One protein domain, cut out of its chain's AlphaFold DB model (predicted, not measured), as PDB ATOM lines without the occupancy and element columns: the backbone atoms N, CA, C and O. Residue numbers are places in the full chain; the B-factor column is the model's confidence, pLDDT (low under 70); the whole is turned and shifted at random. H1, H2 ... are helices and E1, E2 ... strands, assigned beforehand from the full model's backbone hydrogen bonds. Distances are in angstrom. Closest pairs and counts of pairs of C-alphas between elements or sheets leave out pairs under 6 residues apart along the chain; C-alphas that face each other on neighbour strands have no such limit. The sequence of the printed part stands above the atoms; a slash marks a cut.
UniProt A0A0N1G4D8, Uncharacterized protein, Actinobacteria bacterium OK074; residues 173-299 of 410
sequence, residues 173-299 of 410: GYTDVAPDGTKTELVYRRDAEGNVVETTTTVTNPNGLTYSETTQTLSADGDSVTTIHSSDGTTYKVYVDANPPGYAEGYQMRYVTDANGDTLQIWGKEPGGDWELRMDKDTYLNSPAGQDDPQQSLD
ATOM      1  N   GLY A 173      25.769 -76.957 506.030       79.88
ATOM      2  CA  GLY A 173      25.364 -77.704 504.852       79.88
ATOM      3  C   GLY A 173      26.104 -79.031 504.713       79.88
ATOM      4  O   GLY A 173      26.885 -79.422 505.581       79.88
ATOM      5  N   TYR A 174      25.873 -79.706 503.594       85.19
ATOM      6  CA  TYR A 174      26.497 -80.973 503.230       85.19
ATOM      7  C   TYR A 174      27.057 -80.876 501.808       85.19
ATOM      8  O   TYR A 174      26.490 -80.215 500.943       85.19
ATOM      9  N   THR A 175      28.203 -81.497 501.547       90.19
ATOM     10  CA  THR A 175      28.737 -81.606 500.187       90.19
ATOM     11  C   THR A 175      29.350 -82.975 499.998       90.19
ATOM     12  O   THR A 175      30.175 -83.398 500.809       90.19
ATOM     13  N   ASP A 176      28.977 -83.628 498.907       90.19
ATOM     14  CA  ASP A 176      29.532 -84.899 498.477       90.19
ATOM     15  C   ASP A 176      29.932 -84.841 497.006       90.19
ATOM     16  O   ASP A 176      29.352 -84.096 496.211       90.19
ATOM     17  N   VAL A 177      30.964 -85.605 496.660       91.12
ATOM     18  CA  VAL A 177      31.428 -85.764 495.281       91.12
ATOM     19  C   VAL A 177      31.530 -87.255 495.016       91.12
ATOM     20  O   VAL A 177      32.424 -87.929 495.535       91.12
ATOM     21  N   ALA A 178      30.612 -87.759 494.202       87.69
ATOM     22  CA  ALA A 178      30.576 -89.157 493.821       87.69
ATOM     23  C   ALA A 178      31.778 -89.524 492.916       87.69
ATOM     24  O   ALA A 178      32.422 -88.647 492.328       87.69
ATOM     25  N   PRO A 179      32.133 -90.820 492.795       85.56
ATOM     26  CA  PRO A 179      33.293 -91.258 492.009       85.56
ATOM     27  C   PRO A 179      33.244 -90.907 490.515       85.56
ATOM     28  O   PRO A 179      34.290 -90.848 489.869       85.56
ATOM     29  N   ASP A 180      32.047 -90.705 489.970       81.75
ATOM     30  CA  ASP A 180      31.790 -90.242 488.602       81.75
ATOM     31  C   ASP A 180      32.039 -88.729 488.424       81.75
ATOM     32  O   ASP A 180      32.089 -88.236 487.301       81.75
ATOM     33  N   GLY A 181      32.265 -87.996 489.518       85.88
ATOM     34  CA  GLY A 181      32.460 -86.551 489.538       85.88
ATOM     35  C   GLY A 181      31.177 -85.750 489.759       85.88
ATOM     36  O   GLY A 181      31.250 -84.519 489.764       85.88
ATOM     37  N   THR A 182      30.031 -86.403 489.966       90.06
ATOM     38  CA  THR A 182      28.773 -85.735 490.313       90.06
ATOM     39  C   THR A 182      28.889 -85.107 491.700       90.06
ATOM     40  O   THR A 182      29.229 -85.775 492.677       90.06
ATOM     41  N   LYS A 183      28.632 -83.800 491.791       94.31
ATOM     42  CA  LYS A 183      28.654 -83.032 493.039       94.31
ATOM     43  C   LYS A 183      27.230 -82.852 493.556       94.31
ATOM     44  O   LYS A 183      26.401 -82.300 492.838       94.31
ATOM     45  N   THR A 184      26.997 -83.207 494.814       94.50
ATOM     46  CA  THR A 184      25.765 -82.897 495.553       94.50
ATOM     47  C   THR A 184      26.088 -81.910 496.661       94.50
ATOM     48  O   THR A 184      26.966 -82.156 497.482       94.50
ATOM     49  N   GLU A 185      25.399 -80.779 496.691       93.50
ATOM     50  CA  GLU A 185      25.603 -79.697 497.649       93.50
ATOM     51  C   GLU A 185      24.274 -79.332 498.295       93.50
ATOM     52  O   GLU A 185      23.306 -79.054 497.601       93.50
ATOM     53  N   LEU A 186      24.228 -79.331 499.620       92.56
ATOM     54  CA  LEU A 186      23.074 -78.957 500.418       92.56
ATOM     55  C   LEU A 186      23.450 -77.774 501.303       92.56
ATOM     56  O   LEU A 186      24.472 -77.810 501.984       92.56
ATOM     57  N   VAL A 187      22.614 -76.744 501.306       90.19
ATOM     58  CA  VAL A 187      22.806 -75.503 502.057       90.19
ATOM     59  C   VAL A 187      21.565 -75.227 502.893       90.19
ATOM     60  O   VAL A 187      20.444 -75.318 502.393       90.19
ATOM     61  N   TYR A 188      21.775 -74.856 504.155       87.62
ATOM     62  CA  TYR A 188      20.701 -74.443 505.052       87.62
ATOM     63  C   TYR A 188      20.605 -72.924 505.163       87.62
ATOM     64  O   TYR A 188      21.609 -72.234 505.353       87.62
ATOM     65  N   ARG A 189      19.374 -72.413 505.169       85.12
ATOM     66  CA  ARG A 189      19.045 -71.085 505.692       85.12
ATOM     67  C   ARG A 189      18.369 -71.254 507.044       85.12
ATOM     68  O   ARG A 189      17.440 -72.052 507.183       85.12
ATOM     69  N   ARG A 190      18.833 -70.491 508.032       82.88
ATOM     70  CA  ARG A 190      18.308 -70.516 509.399       82.88
ATOM     71  C   ARG A 190      17.709 -69.172 509.797       82.88
ATOM     72  O   ARG A 190      18.133 -68.138 509.277       82.88
ATOM     73  N   ASP A 191      16.721 -69.206 510.683       77.75
ATOM     74  CA  ASP A 191      16.167 -68.012 511.329       77.75
ATOM     75  C   ASP A 191      17.105 -67.463 512.428       77.75
ATOM     76  O   ASP A 191      18.231 -67.939 512.612       77.75
ATOM     77  N   ALA A 192      16.672 -66.412 513.131       72.81
ATOM     78  CA  ALA A 192      17.460 -65.782 514.195       72.81
ATOM     79  C   ALA A 192      17.620 -66.692 515.427       72.81
ATOM     80  O   ALA A 192      18.561 -66.527 516.206       72.81
ATOM     81  N   GLU A 193      16.709 -67.647 515.586       75.31
ATOM     82  CA  GLU A 193      16.665 -68.652 516.637       75.31
ATOM     83  C   GLU A 193      17.545 -69.877 516.313       75.31
ATOM     84  O   GLU A 193      17.840 -70.671 517.206       75.31
ATOM     85  N   GLY A 194      18.025 -70.003 515.069       73.00
ATOM     86  CA  GLY A 194      18.907 -71.078 514.606       73.00
ATOM     87  C   GLY A 194      18.184 -72.286 513.998       73.00
ATOM     88  O   GLY A 194      18.838 -73.281 513.657       73.00
ATOM     89  N   ASN A 195      16.865 -72.213 513.814       78.31
ATOM     90  CA  ASN A 195      16.072 -73.266 513.177       78.31
ATOM     91  C   ASN A 195      16.240 -73.215 511.658       78.31
ATOM     92  O   ASN A 195      16.298 -72.136 511.072       78.31
ATOM     93  N   VAL A 196      16.293 -74.376 511.002       81.69
ATOM     94  CA  VAL A 196      16.305 -74.453 509.533       81.69
ATOM     95  C   VAL A 196      14.934 -74.046 508.997       81.69
ATOM     96  O   VAL A 196      13.937 -74.703 509.285       81.69
ATOM     97  N   VAL A 197      14.896 -72.982 508.196       82.06
ATOM     98  CA  VAL A 197      13.674 -72.480 507.541       82.06
ATOM     99  C   VAL A 197      13.636 -72.793 506.049       82.06
ATOM    100  O   VAL A 197      12.570 -72.802 505.441       82.06
ATOM    101  N   GLU A 198      14.796 -73.055 505.451       87.69
ATOM    102  CA  GLU A 198      14.908 -73.413 504.043       87.69
ATOM    103  C   GLU A 198      16.147 -74.279 503.817       87.69
ATOM    104  O   GLU A 198      17.192 -74.089 504.447       87.69
ATOM    105  N   THR A 199      16.009 -75.246 502.919       90.25
ATOM    106  CA  THR A 199      17.078 -76.145 502.497       90.25
ATOM    107  C   THR A 199      17.150 -76.130 500.983       90.25
ATOM    108  O   THR A 199      16.173 -76.470 500.319       90.25
ATOM    109  N   THR A 200      18.311 -75.780 500.444       93.12
ATOM    110  CA  THR A 200      18.595 -75.881 499.011       93.12
ATOM    111  C   THR A 200      19.530 -77.047 498.785       93.12
ATOM    112  O   THR A 200      20.588 -77.111 499.401       93.12
ATOM    113  N   THR A 201      19.161 -77.969 497.906       94.81
ATOM    114  CA  THR A 201      20.040 -79.032 497.428       94.81
ATOM    115  C   THR A 201      20.275 -78.869 495.937       94.81
ATOM    116  O   THR A 201      19.346 -78.587 495.189       94.81
ATOM    117  N   THR A 202      21.519 -79.025 495.508       95.75
ATOM    118  CA  THR A 202      21.954 -78.872 494.123       95.75
ATOM    119  C   THR A 202      22.813 -80.064 493.749       95.75
ATOM    120  O   THR A 202      23.815 -80.343 494.403       95.75
ATOM    121  N   VAL A 203      22.437 -80.749 492.678       95.00
ATOM    122  CA  VAL A 203      23.178 -81.857 492.082       95.00
ATOM    123  C   VAL A 203      23.717 -81.385 490.740       95.00
ATOM    124  O   VAL A 203      22.992 -80.790 489.946       95.00
ATOM    125  N   THR A 204      25.008 -81.572 490.485       94.44
ATOM    126  CA  THR A 204      25.658 -81.153 489.235       94.44
ATOM    127  C   THR A 204      26.602 -82.235 488.741       94.44
ATOM    128  O   THR A 204      27.511 -82.630 489.471       94.44
ATOM    129  N   ASN A 205      26.422 -82.687 487.498       91.50
ATOM    130  CA  ASN A 205      27.348 -83.633 486.871       91.50
ATOM    131  C   ASN A 205      28.524 -82.910 486.172       91.50
ATOM    132  O   ASN A 205      28.471 -81.698 485.925       91.50
ATOM    133  N   PRO A 206      29.589 -83.636 485.780       88.62
ATOM    134  CA  PRO A 206      30.723 -83.058 485.051       88.62
ATOM    135  C   PRO A 206      30.369 -82.442 483.688       88.62
ATOM    136  O   PRO A 206      31.108 -81.597 483.180       88.62
ATOM    137  N   ASN A 207      29.249 -82.856 483.088       85.50
ATOM    138  CA  ASN A 207      28.792 -82.386 481.780       85.50
ATOM    139  C   ASN A 207      27.985 -81.081 481.825       85.50
ATOM    140  O   ASN A 207      27.651 -80.545 480.758       85.50
ATOM    141  N   GLY A 208      27.725 -80.564 483.031       86.88
ATOM    142  CA  GLY A 208      27.040 -79.301 483.281       86.88
ATOM    143  C   GLY A 208      25.518 -79.401 483.379       86.88
ATOM    144  O   GLY A 208      24.863 -78.363 483.348       86.88
ATOM    145  N   LEU A 209      24.950 -80.607 483.474       91.94
ATOM    146  CA  LEU A 209      23.563 -80.780 483.899       91.94
ATOM    147  C   LEU A 209      23.471 -80.451 485.388       91.94
ATOM    148  O   LEU A 209      24.313 -80.873 486.186       91.94
ATOM    149  N   THR A 210      22.446 -79.686 485.745       94.56
ATOM    150  CA  THR A 210      22.204 -79.251 487.116       94.56
ATOM    151  C   THR A 210      20.745 -79.471 487.463       94.56
ATOM    152  O   THR A 210      19.866 -79.088 486.701       94.56
ATOM    153  N   TYR A 211      20.522 -80.073 488.622       95.69
ATOM    154  CA  TYR A 211      19.223 -80.264 489.243       95.69
ATOM    155  C   TYR A 211      19.255 -79.575 490.604       95.69
ATOM    156  O   TYR A 211      20.256 -79.683 491.316       95.69
ATOM    157  N   SER A 212      18.208 -78.847 490.980       96.12
ATOM    158  CA  SER A 212      18.159 -78.213 492.296       96.12
ATOM    159  C   SER A 212      16.758 -78.198 492.883       96.12
ATOM    160  O   SER A 212      15.793 -77.916 492.185       96.12
ATOM    161  N   GLU A 213      16.663 -78.450 494.184       95.44
ATOM    162  CA  GLU A 213      15.440 -78.329 494.973       95.44
ATOM    163  C   GLU A 213      15.678 -77.331 496.102       95.44
ATOM    164  O   GLU A 213      16.642 -77.462 496.855       95.44
ATOM    165  N   THR A 214      14.800 -76.347 496.252       93.25
ATOM    166  CA  THR A 214      14.767 -75.464 497.422       93.25
ATOM    167  C   THR A 214      13.452 -75.650 498.149       93.25
ATOM    168  O   THR A 214      12.413 -75.225 497.651       93.25
ATOM    169  N   THR A 215      13.505 -76.278 499.320       91.31
ATOM    170  CA  THR A 215      12.350 -76.512 500.189       91.31
ATOM    171  C   THR A 215      12.328 -75.486 501.305       91.31
ATOM    172  O   THR A 215      13.286 -75.385 502.071       91.31
ATOM    173  N   GLN A 216      11.225 -74.758 501.417       87.31
ATOM    174  CA  GLN A 216      10.943 -73.822 502.494       87.31
ATOM    175  C   GLN A 216       9.777 -74.350 503.330       87.31
ATOM    176  O   GLN A 216       8.713 -74.660 502.794       87.31
ATOM    177  N   THR A 217       9.967 -74.405 504.646       83.12
ATOM    178  CA  THR A 217       8.885 -74.700 505.592       83.12
ATOM    179  C   THR A 217       8.081 -73.427 505.830       83.12
ATOM    180  O   THR A 217       8.649 -72.378 506.142       83.12
ATOM    181  N   LEU A 218       6.764 -73.503 505.658       79.31
ATOM    182  CA  LEU A 218       5.852 -72.363 505.768       79.31
ATOM    183  C   LEU A 218       5.144 -72.326 507.124       79.31
ATOM    184  O   LEU A 218       4.907 -71.244 507.663       79.31
ATOM    185  N   SER A 219       4.858 -73.492 507.704       76.06
ATOM    186  CA  SER A 219       4.215 -73.608 509.012       76.06
ATOM    187  C   SER A 219       4.777 -74.779 509.821       76.06
ATOM    188  O   SER A 219       5.407 -75.694 509.289       76.06
ATOM    189  N   ALA A 220       4.553 -74.755 511.137       69.88
ATOM    190  CA  ALA A 220       4.937 -75.855 512.022       69.88
ATOM    191  C   ALA A 220       4.080 -77.118 511.813       69.88
ATOM    192  O   ALA A 220       4.497 -78.206 512.207       69.88
ATOM    193  N   ASP A 221       2.907 -76.974 511.190       73.50
ATOM    194  CA  ASP A 221       1.948 -78.062 510.974       73.50
ATOM    195  C   ASP A 221       2.333 -78.957 509.782       73.50
ATOM    196  O   ASP A 221       1.773 -80.043 509.616       73.50
ATOM    197  N   GLY A 222       3.347 -78.548 509.011       80.94
ATOM    198  CA  GLY A 222       3.930 -79.321 507.916       80.94
ATOM    199  C   GLY A 222       3.788 -78.677 506.540       80.94
ATOM    200  O   GLY A 222       4.188 -79.307 505.557       80.94
ATOM    201  N   ASP A 223       3.257 -77.452 506.458       85.75
ATOM    202  CA  ASP A 223       3.118 -76.762 505.178       85.75
ATOM    203  C   ASP A 223       4.492 -76.417 504.618       85.75
ATOM    204  O   ASP A 223       5.383 -75.940 505.333       85.75
ATOM    205  N   SER A 224       4.679 -76.643 503.324       88.56
ATOM    206  CA  SER A 224       5.958 -76.378 502.674       88.56
ATOM    207  C   SER A 224       5.803 -76.053 501.200       88.56
ATOM    208  O   SER A 224       4.838 -76.444 500.548       88.56
ATOM    209  N   VAL A 225       6.795 -75.349 500.665       92.69
ATOM    210  CA  VAL A 225       6.955 -75.149 499.229       92.69
ATOM    211  C   VAL A 225       8.335 -75.622 498.805       92.69
ATOM    212  O   VAL A 225       9.347 -75.195 499.361       92.69
ATOM    213  N   THR A 226       8.383 -76.482 497.795       93.25
ATOM    214  CA  THR A 226       9.618 -76.924 497.152       93.25
ATOM    215  C   THR A 226       9.677 -76.366 495.742       93.25
ATOM    216  O   THR A 226       8.848 -76.702 494.904       93.25
ATOM    217  N   THR A 227      10.660 -75.515 495.458       94.12
ATOM    218  CA  THR A 227      10.963 -75.061 494.093       94.12
ATOM    219  C   THR A 227      11.995 -75.993 493.477       94.12
ATOM    220  O   THR A 227      13.076 -76.156 494.039       94.12
ATOM    221  N   ILE A 228      11.669 -76.589 492.334       95.12
ATOM    222  CA  ILE A 228      12.509 -77.547 491.614       95.12
ATOM    223  C   ILE A 228      12.980 -76.899 490.316       95.12
ATOM    224  O   ILE A 228      12.159 -76.453 489.518       95.12
ATOM    225  N   HIS A 229      14.291 -76.866 490.100       95.19
ATOM    226  CA  HIS A 229      14.927 -76.497 488.843       95.19
ATOM    227  C   HIS A 229      15.485 -77.755 488.182       95.19
ATOM    228  O   HIS A 229      16.443 -78.352 488.677       95.19
ATOM    229  N   SER A 230      14.874 -78.132 487.064       93.94
ATOM    230  CA  SER A 230      15.260 -79.283 486.253       93.94
ATOM    231  C   SER A 230      16.414 -78.954 485.307       93.94
ATOM    232  O   SER A 230      16.631 -77.799 484.926       93.94
ATOM    233  N   SER A 231      17.146 -79.980 484.876       93.31
ATOM    234  CA  SER A 231      18.299 -79.828 483.979       93.31
ATOM    235  C   SER A 231      17.931 -79.441 482.545       93.31
ATOM    236  O   SER A 231      18.787 -78.994 481.773       93.31
ATOM    237  N   ASP A 232      16.657 -79.562 482.176       90.31
ATOM    238  CA  ASP A 232      16.098 -79.035 480.930       90.31
ATOM    239  C   ASP A 232      15.777 -77.528 480.982       90.31
ATOM    240  O   ASP A 232      15.469 -76.931 479.949       90.31
ATOM    241  N   GLY A 233      15.919 -76.899 482.154       89.00
ATOM    242  CA  GLY A 233      15.613 -75.491 482.397       89.00
ATOM    243  C   GLY A 233      14.165 -75.229 482.815       89.00
ATOM    244  O   GLY A 233      13.812 -74.074 483.064       89.00
ATOM    245  N   THR A 234      13.328 -76.264 482.912       92.12
ATOM    246  CA  THR A 234      11.986 -76.137 483.480       92.12
ATOM    247  C   THR A 234      12.062 -75.897 484.984       92.12
ATOM    248  O   THR A 234      13.042 -76.218 485.663       92.12
ATOM    249  N   THR A 235      11.045 -75.222 485.509       93.25
ATOM    250  CA  THR A 235      10.923 -74.943 486.938       93.25
ATOM    251  C   THR A 235       9.524 -75.306 487.385       93.25
ATOM    252  O   THR A 235       8.549 -74.881 486.763       93.25
ATOM    253  N   TYR A 236       9.449 -76.057 488.474       93.69
ATOM    254  CA  TYR A 236       8.204 -76.456 489.111       93.69
ATOM    255  C   TYR A 236       8.183 -75.959 490.546       93.69
ATOM    256  O   TYR A 236       9.231 -75.797 491.177       93.69
ATOM    257  N   LYS A 237       6.986 -75.755 491.083       94.06
ATOM    258  CA  LYS A 237       6.801 -75.588 492.521       94.06
ATOM    259  C   LYS A 237       5.855 -76.652 493.030       94.06
ATOM    260  O   LYS A 237       4.829 -76.930 492.420       94.06
ATOM    261  N   VAL A 238       6.225 -77.260 494.143       95.19
ATOM    262  CA  VAL A 238       5.425 -78.257 494.835       95.19
ATOM    263  C   VAL A 238       5.024 -77.660 496.169       95.19
ATOM    264  O   VAL A 238       5.869 -77.480 497.039       95.19
ATOM    265  N   TYR A 239       3.749 -77.340 496.312       94.25
ATOM    266  CA  TYR A 239       3.165 -76.881 497.563       94.25
ATOM    267  C   TYR A 239       2.581 -78.082 498.291       94.25
ATOM    268  O   TYR A 239       1.931 -78.918 497.660       94.25
ATOM    269  N   VAL A 240       2.843 -78.202 499.586       94.44
ATOM    270  CA  VAL A 240       2.259 -79.221 500.456       94.44
ATOM    271  C   VAL A 240       1.490 -78.512 501.553       94.44
ATOM    272  O   VAL A 240       2.097 -77.770 502.317       94.44
ATOM    273  N   ASP A 241       0.206 -78.844 501.629       91.25
ATOM    274  CA  ASP A 241      -0.783 -78.337 502.575       91.25
ATOM    275  C   ASP A 241      -1.079 -79.428 503.592       91.25
ATOM    276  O   ASP A 241      -1.701 -80.456 503.278       91.25
ATOM    277  N   ALA A 242      -0.551 -79.258 504.796       88.44
ATOM    278  CA  ALA A 242      -0.693 -80.202 505.881       88.44
ATOM    279  C   ALA A 242      -1.899 -79.818 506.741       88.44
ATOM    280  O   ALA A 242      -1.893 -78.838 507.476       88.44
ATOM    281  N   ASN A 243      -2.917 -80.682 506.738       86.31
ATOM    282  CA  ASN A 243      -4.220 -80.449 507.369       86.31
ATOM    283  C   ASN A 243      -5.036 -79.341 506.678       86.31
ATOM    284  O   ASN A 243      -5.460 -78.384 507.338       86.31
ATOM    285  N   PRO A 244      -5.333 -79.503 505.372       85.06
ATOM    286  CA  PRO A 244      -6.075 -78.515 504.612       85.06
ATOM    287  C   PRO A 244      -7.435 -78.228 505.269       85.06
ATOM    288  O   PRO A 244      -8.143 -79.158 505.691       85.06
ATOM    289  N   PRO A 245      -7.856 -76.954 505.329       78.94
ATOM    290  CA  PRO A 245      -9.134 -76.562 505.901       78.94
ATOM    291  C   PRO A 245     -10.314 -77.328 505.271       78.94
ATOM    292  O   PRO A 245     -10.505 -77.326 504.058       78.94
ATOM    293  N   GLY A 246     -11.151 -77.956 506.104       81.12
ATOM    294  CA  GLY A 246     -12.335 -78.708 505.657       81.12
ATOM    295  C   GLY A 246     -12.109 -80.208 505.448       81.12
ATOM    296  O   GLY A 246     -13.073 -80.929 505.185       81.12
ATOM    297  N   TYR A 247     -10.879 -80.689 505.630       84.62
ATOM    298  CA  TYR A 247     -10.544 -82.111 505.645       84.62
ATOM    299  C   TYR A 247     -10.329 -82.621 507.077       84.62
ATOM    300  O   TYR A 247     -10.284 -81.854 508.040       84.62
ATOM    301  N   ALA A 248     -10.255 -83.945 507.232       84.62
ATOM    302  CA  ALA A 248      -9.939 -84.562 508.516       84.62
ATOM    303  C   ALA A 248      -8.479 -84.283 508.920       84.62
ATOM    304  O   ALA A 248      -7.608 -84.152 508.063       84.62
ATOM    305  N   GLU A 249      -8.209 -84.249 510.227       86.12
ATOM    306  CA  GLU A 249      -6.845 -84.157 510.763       86.12
ATOM    307  C   GLU A 249      -5.955 -85.273 510.190       86.12
ATOM    308  O   GLU A 249      -6.364 -86.433 510.108       86.12
ATOM    309  N   GLY A 250      -4.741 -84.911 509.780       85.19
ATOM    310  CA  GLY A 250      -3.768 -85.782 509.125       85.19
ATOM    311  C   GLY A 250      -3.935 -85.901 507.609       85.19
ATOM    312  O   GLY A 250      -3.128 -86.584 506.976       85.19
ATOM    313  N   TYR A 251      -4.959 -85.279 507.019       92.81
ATOM    314  CA  TYR A 251      -5.083 -85.191 505.567       92.81
ATOM    315  C   TYR A 251      -4.033 -84.217 505.018       92.81
ATOM    316  O   TYR A 251      -3.700 -83.231 505.672       92.81
ATOM    317  N   GLN A 252      -3.504 -84.479 503.825       94.19
ATOM    318  CA  GLN A 252      -2.572 -83.576 503.148       94.19
ATOM    319  C   GLN A 252      -2.979 -83.379 501.691       94.19
ATOM    320  O   GLN A 252      -3.459 -84.312 501.039       94.19
ATOM    321  N   MET A 253      -2.765 -82.175 501.177       95.06
ATOM    322  CA  MET A 253      -2.876 -81.869 499.753       95.06
ATOM    323  C   MET A 253      -1.513 -81.463 499.216       95.06
ATOM    324  O   MET A 253      -0.669 -80.945 499.940       95.06
ATOM    325  N   ARG A 254      -1.275 -81.749 497.942       96.25
ATOM    326  CA  ARG A 254      -0.073 -81.319 497.245       96.25
ATOM    327  C   ARG A 254      -0.442 -80.773 495.881       96.25
ATOM    328  O   ARG A 254      -1.094 -81.463 495.101       96.25
ATOM    329  N   TYR A 255       0.046 -79.580 495.587       96.00
ATOM    330  CA  TYR A 255      -0.152 -78.895 494.317       96.00
ATOM    331  C   TYR A 255       1.186 -78.817 493.594       96.00
ATOM    332  O   TYR A 255       2.164 -78.327 494.155       96.00
ATOM    333  N   VAL A 256       1.242 -79.310 492.361       95.94
ATOM    334  CA  VAL A 256       2.408 -79.158 491.482       95.94
ATOM    335  C   VAL A 256       2.074 -78.080 490.469       95.94
ATOM    336  O   VAL A 256       1.132 -78.255 489.698       95.94
ATOM    337  N   THR A 257       2.826 -76.985 490.462       94.06
ATOM    338  CA  THR A 257       2.638 -75.862 489.537       94.06
ATOM    339  C   THR A 257       3.845 -75.683 488.629       94.06
ATOM    340  O   THR A 257       4.963 -76.084 488.970       94.06
ATOM    341  N   ASP A 258       3.635 -75.029 487.491       91.81
ATOM    342  CA  ASP A 258       4.723 -74.523 486.659       91.81
ATOM    343  C   ASP A 258       5.378 -73.261 487.272       91.81
ATOM    344  O   ASP A 258       5.050 -72.820 488.383       91.81
ATOM    345  N   ALA A 259       6.316 -72.660 486.533       85.50
ATOM    346  CA  ALA A 259       7.007 -71.436 486.934       85.50
ATOM    347  C   ALA A 259       6.092 -70.200 487.036       85.50
ATOM    348  O   ALA A 259       6.433 -69.255 487.752       85.50
ATOM    349  N   ASN A 260       4.959 -70.203 486.330       84.12
ATOM    350  CA  ASN A 260       3.980 -69.118 486.310       84.12
ATOM    351  C   ASN A 260       2.910 -69.280 487.405       84.12
ATOM    352  O   ASN A 260       2.132 -68.360 487.623       84.12
ATOM    353  N   GLY A 261       2.898 -70.411 488.118       82.81
ATOM    354  CA  GLY A 261       1.916 -70.713 489.162       82.81
ATOM    355  C   GLY A 261       0.680 -71.459 488.658       82.81
ATOM    356  O   GLY A 261      -0.259 -71.651 489.424       82.81
ATOM    357  N   ASP A 262       0.681 -71.917 487.406       88.94
ATOM    358  CA  ASP A 262      -0.399 -72.715 486.835       88.94
ATOM    359  C   ASP A 262      -0.338 -74.150 487.374       88.94
ATOM    360  O   ASP A 262       0.678 -74.839 487.233       88.94
ATOM    361  N   THR A 263      -1.413 -74.604 488.025       92.62
ATOM    362  CA  THR A 263      -1.477 -75.938 488.630       92.62
ATOM    363  C   THR A 263      -1.542 -77.018 487.553       92.62
ATOM    364  O   THR A 263      -2.509 -77.132 486.799       92.62
ATOM    365  N   LEU A 264      -0.524 -77.875 487.539       94.44
ATOM    366  CA  LEU A 264      -0.396 -79.030 486.656       94.44
ATOM    367  C   LEU A 264      -1.041 -80.276 487.264       94.44
ATOM    368  O   LEU A 264      -1.685 -81.049 486.557       94.44
ATOM    369  N   GLN A 265      -0.866 -80.489 488.571       97.12
ATOM    370  CA  GLN A 265      -1.377 -81.671 489.268       97.12
ATOM    371  C   GLN A 265      -1.802 -81.353 490.696       97.12
ATOM    372  O   GLN A 265      -1.170 -80.552 491.385       97.12
ATOM    373  N   ILE A 266      -2.825 -82.067 491.159       95.75
ATOM    374  CA  ILE A 266      -3.299 -82.047 492.539       95.75
ATOM    375  C   ILE A 266      -3.278 -83.474 493.072       95.75
ATOM    376  O   ILE A 266      -3.909 -84.380 492.520       95.75
ATOM    377  N   TRP A 267      -2.574 -83.663 494.177       97.81
ATOM    378  CA  TRP A 267      -2.447 -84.924 494.886       97.81
ATOM    379  C   TRP A 267      -3.070 -84.798 496.272       97.81
ATOM    380  O   TRP A 267      -2.989 -83.751 496.907       97.81
ATOM    381  N   GLY A 268      -3.681 -85.874 496.749       96.12
ATOM    382  CA  GLY A 268      -4.242 -85.952 498.092       96.12
ATOM    383  C   GLY A 268      -3.674 -87.146 498.838       96.12
ATOM    384  O   GLY A 268      -3.392 -88.179 498.237       96.12
ATOM    385  N   LYS A 269      -3.530 -87.007 500.151       96.62
ATOM    386  CA  LYS A 269      -3.100 -88.081 501.036       96.62
ATOM    387  C   LYS A 269      -4.011 -88.131 502.248       96.62
ATOM    388  O   LYS A 269      -4.103 -87.176 503.014       96.62
ATOM    389  N   GLU A 270      -4.689 -89.259 502.411       94.00
ATOM    390  CA  GLU A 270      -5.500 -89.521 503.596       94.00
ATOM    391  C   GLU A 270      -4.619 -89.844 504.816       94.00
ATOM    392  O   GLU A 270      -3.474 -90.278 504.651       94.00
ATOM    393  N   PRO A 271      -5.130 -89.674 506.052       92.50
ATOM    394  CA  PRO A 271      -4.378 -89.997 507.262       92.50
ATOM    395  C   PRO A 271      -3.884 -91.452 507.251       92.50
ATOM    396  O   PRO A 271      -4.672 -92.396 507.283       92.50
ATOM    397  N   GLY A 272      -2.563 -91.638 507.202       88.50
ATOM    398  CA  GLY A 272      -1.926 -92.961 507.133       88.50
ATOM    399  C   GLY A 272      -2.002 -93.665 505.770       88.50
ATOM    400  O   GLY A 272      -1.574 -94.814 505.680       88.50
ATOM    401  N   GLY A 273      -2.531 -93.004 504.738       92.31
ATOM    402  CA  GLY A 273      -2.532 -93.481 503.354       92.31
ATOM    403  C   GLY A 273      -1.303 -93.032 502.561       92.31
ATOM    404  O   GLY A 273      -0.445 -92.307 503.069       92.31
ATOM    405  N   ASP A 274      -1.244 -93.452 501.298       95.38
ATOM    406  CA  ASP A 274      -0.250 -92.997 500.323       95.38
ATOM    407  C   ASP A 274      -0.770 -91.793 499.521       95.38
ATOM    408  O   ASP A 274      -1.944 -91.430 499.591       95.38
ATOM    409  N   TRP A 275       0.127 -91.141 498.779       95.69
ATOM    410  CA  TRP A 275      -0.250 -90.064 497.867       95.69
ATOM    411  C   TRP A 275      -1.020 -90.615 496.669       95.69
ATOM    412  O   TRP A 275      -0.527 -91.481 495.947       95.69
ATOM    413  N   GLU A 276      -2.193 -90.050 496.417       96.75
ATOM    414  CA  GLU A 276      -3.031 -90.377 495.270       96.75
ATOM    415  C   GLU A 276      -3.206 -89.147 494.381       96.75
ATOM    416  O   GLU A 276      -3.554 -88.062 494.859       96.75
ATOM    417  N   LEU A 277      -2.984 -89.313 493.075       96.12
ATOM    418  CA  LEU A 277      -3.267 -88.274 492.090       96.12
ATOM    419  C   LEU A 277      -4.782 -88.057 492.051       96.12
ATOM    420  O   LEU A 277      -5.535 -88.956 491.670       96.12
ATOM    421  N   ARG A 278      -5.234 -86.873 492.467       93.81
ATOM    422  CA  ARG A 278      -6.654 -86.498 492.467       93.81
ATOM    423  C   ARG A 278      -7.044 -85.892 491.128       93.81
ATOM    424  O   ARG A 278      -8.089 -86.247 490.587       93.81
ATOM    425  N   MET A 279      -6.211 -84.993 490.607       92.50
ATOM    426  CA  MET A 279      -6.418 -84.337 489.318       92.50
ATOM    427  C   MET A 279      -5.090 -84.084 488.616       92.50
ATOM    428  O   MET A 279      -4.088 -83.760 489.246       92.50
ATOM    429  N   ASP A 280      -5.122 -84.192 487.298       95.00
ATOM    430  CA  ASP A 280      -4.037 -83.857 486.386       95.00
ATOM    431  C   ASP A 280      -4.610 -82.943 485.302       95.00
ATOM    432  O   ASP A 280      -5.741 -83.159 484.846       95.00
ATOM    433  N   LYS A 281      -3.864 -81.898 484.937       91.81
ATOM    434  CA  LYS A 281      -4.368 -80.814 484.096       91.81
ATOM    435  C   LYS A 281      -4.769 -81.324 482.721       91.81
ATOM    436  O   LYS A 281      -5.866 -81.014 482.261       91.81
ATOM    437  N   ASP A 282      -3.944 -82.158 482.097       91.25
ATOM    438  CA  ASP A 282      -4.244 -82.713 480.777       91.25
ATOM    439  C   ASP A 282      -5.521 -83.554 480.816       91.25
ATOM    440  O   ASP A 282      -6.401 -83.430 479.961       91.25
ATOM    441  N   THR A 283      -5.673 -84.385 481.845       91.69
ATOM    442  CA  THR A 283      -6.875 -85.200 482.039       91.69
ATOM    443  C   THR A 283      -8.115 -84.332 482.274       91.69
ATOM    444  O   THR A 283      -9.172 -84.590 481.691       91.69
ATOM    445  N   TYR A 284      -7.993 -83.286 483.094       89.94
ATOM    446  CA  TYR A 284      -9.076 -82.354 483.397       89.94
ATOM    447  C   TYR A 284      -9.523 -81.574 482.161       89.94
ATOM    448  O   TYR A 284     -10.713 -81.580 481.837       89.94
ATOM    449  N   LEU A 285      -8.582 -80.982 481.427       90.69
ATOM    450  CA  LEU A 285      -8.863 -80.204 480.223       90.69
ATOM    451  C   LEU A 285      -9.488 -81.044 479.113       90.69
ATOM    452  O   LEU A 285     -10.266 -80.530 478.318       90.69
ATOM    453  N   ASN A 286      -9.206 -82.345 479.067       91.75
ATOM    454  CA  ASN A 286      -9.844 -83.261 478.122       91.75
ATOM    455  C   ASN A 286     -11.214 -83.790 478.594       91.75
ATOM    456  O   ASN A 286     -11.892 -84.504 477.849       91.75
ATOM    457  N   SER A 287     -11.646 -83.462 479.814       90.25
ATOM    458  CA  SER A 287     -12.947 -83.858 480.359       90.25
ATOM    459  C   SER A 287     -14.055 -82.857 479.991       90.25
ATOM    460  O   SER A 287     -13.766 -81.692 479.725       90.25
ATOM    461  N   PRO A 288     -15.345 -83.255 480.030       90.75
ATOM    462  CA  PRO A 288     -16.447 -82.310 479.844       90.75
ATOM    463  C   PRO A 288     -16.406 -81.137 480.830       90.75
ATOM    464  O   PRO A 288     -16.662 -80.009 480.436       90.75
ATOM    465  N   ALA A 289     -16.026 -81.393 482.088       86.25
ATOM    466  CA  ALA A 289     -15.944 -80.356 483.113       86.25
ATOM    467  C   ALA A 289     -14.879 -79.301 482.780       86.25
ATOM    468  O   ALA A 289     -15.177 -78.117 482.843       86.25
ATOM    469  N   GLY A 290     -13.681 -79.719 482.357       85.25
ATOM    470  CA  GLY A 290     -12.613 -78.785 481.983       85.25
ATOM    471  C   GLY A 290     -12.849 -78.066 480.652       85.25
ATOM    472  O   GLY A 290     -12.359 -76.961 480.462       85.25
ATOM    473  N   GLN A 291     -13.628 -78.652 479.735       87.38
ATOM    474  CA  GLN A 291     -14.047 -77.974 478.500       87.38
ATOM    475  C   GLN A 291     -15.130 -76.913 478.752       87.38
ATOM    476  O   GLN A 291     -15.167 -75.903 478.048       87.38
ATOM    477  N   ASP A 292     -16.002 -77.145 479.739       88.44
ATOM    478  CA  ASP A 292     -17.052 -76.207 480.156       88.44
ATOM    479  C   ASP A 292     -16.535 -75.136 481.136       88.44
ATOM    480  O   ASP A 292     -17.190 -74.107 481.326       88.44
ATOM    481  N   ASP A 293     -15.372 -75.361 481.751       81.50
ATOM    482  CA  ASP A 293     -14.701 -74.406 482.622       81.50
ATOM    483  C   ASP A 293     -14.090 -73.251 481.805       81.50
ATOM    484  O   ASP A 293     -13.177 -73.466 481.001       81.50
ATOM    485  N   PRO A 294     -14.558 -72.003 481.995       79.38
ATOM    486  CA  PRO A 294     -14.032 -70.853 481.272       79.38
ATOM    487  C   PRO A 294     -12.577 -70.509 481.623       79.38
ATOM    488  O   PRO A 294     -11.944 -69.811 480.832       79.38
ATOM    489  N   GLN A 295     -12.059 -70.944 482.779       78.31
ATOM    490  CA  GLN A 295     -10.676 -70.680 483.190       78.31
ATOM    491  C   GLN A 295      -9.693 -71.706 482.618       78.31
ATOM    492  O   GLN A 295      -8.530 -71.370 482.406       78.31
ATOM    493  N   GLN A 296     -10.160 -72.920 482.300       83.12
ATOM    494  CA  GLN A 296      -9.324 -74.012 481.789       83.12
ATOM    495  C   GLN A 296      -8.068 -74.236 482.656       83.12
ATOM    496  O   GLN A 296      -6.948 -74.391 482.155       83.12
ATOM    497  N   SER A 297      -8.257 -74.263 483.975       84.88
ATOM    498  CA  SER A 297      -7.188 -74.426 484.960       84.88
ATOM    499  C   SER A 297      -7.628 -75.360 486.084       84.88
ATOM    500  O   SER A 297      -8.815 -75.487 486.370       84.88
ATOM    501  N   LEU A 298      -6.668 -76.028 486.721       88.06
ATOM    502  CA  LEU A 298      -6.925 -76.703 487.992       88.06
ATOM    503  C   LEU A 298      -6.976 -75.681 489.136       88.06
ATOM    504  O   LEU A 298      -6.526 -74.546 488.977       88.06
ATOM    505  N   ASP A 299      -7.486 -76.107 490.293       86.81
ATOM    506  CA  ASP A 299      -7.465 -75.292 491.507       86.81
ATOM    507  C   ASP A 299      -6.027 -74.862 491.851       86.81
ATOM    508  O   ASP A 299      -5.086 -75.666 491.833       86.81
TER     509      ASP A 299
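AT A GLANCE: This is residues 173 to 299 of the 410 residues of an uncharacterized protein of Actinobacteria bacterium OK074 (UniProt A0A0N1G4D8). This is one long, twisted wall of nine strands, E1 to E9, laid side by side in chain order as a single sheet with no second sheet over it. Past its E9 end, two short helices, H1 and H2, make a small tip, and H1 only grazes the sheet. The printed part has 127 residues, and its order along the chain is E1 to E9, then H1 and H2; the class is mostly strand. The sheet is antiparallel throughout, a meander, each strand the antiparallel neighbour of the one before. The whole is loose, with a radius of gyration of the C-alphas of 17.6 A and spans of 51 by 37 by 26 A.

HOW THE PARTS SIT: Begin at the edge strand E1, residues 173 to 177, and E2, residues 183 to 190: this hairpin is antiparallel at 179 degrees, with N 174 and O 186 2.9 A apart. Next, E3, residues 196 to 204, has N 187 and O 200 2.8 A apart across to E2. E4, residues 210 to 217, follows with N 201 and O 213 at 2.8 A. E5, residues 224 to 229, pairs with E4 through N 214 and O 227, 2.8 A. E6, residues 235 to 242, pairs with E5 through N 226 and O 238, 2.8 A. E7, residues 252 to 257, has O 253 2.8 A from N 241 of E6. E8, residues 263 to 269, has O 267 2.8 A from N 254 of E7. The other edge strand, E9, residues 275 to 280, makes a hairpin with E8 at 150 degrees, with N 266 and O 279 2.8 A apart. The strands' lines turn by 85 degrees from edge to edge, and the sheet is twisted. H1, residues 281 to 285, only grazes the sheet with its residues 281 to 284; the C-alphas of Leu 264 and Lys 281, the closest of E8 and H1, are 5.1 A apart. H2, residues 288 to 292, is not on the sheet; it is close to H1 but not clearly touching, with C-alphas 284 and 290 closest at 5.2 A. In H1 and H2 every O i to N i+4 pair is within hydrogen-bond range.

IN THESE COORDINATES: Find C-alpha 173 at (25.364, -77.704, 504.852), where E1 begins. E3 is the longest strand by residues, 23.3 A; E4 measures 23.2 A, E2 23.1 A and E6 22.8 A. E9 ends at C-alpha 280, (-4.037, -83.857, 486.386), and H2 at C-alpha 292, (-17.052, -76.207, 480.156).

THE WHOLE: The C-alphas of Pro 179 and Asp 292, the two farthest apart, are 53.9 A apart. The printed part has no cut, and no link is long. Mean pLDDT of the printed part is 89.1; residue 220 is under 70.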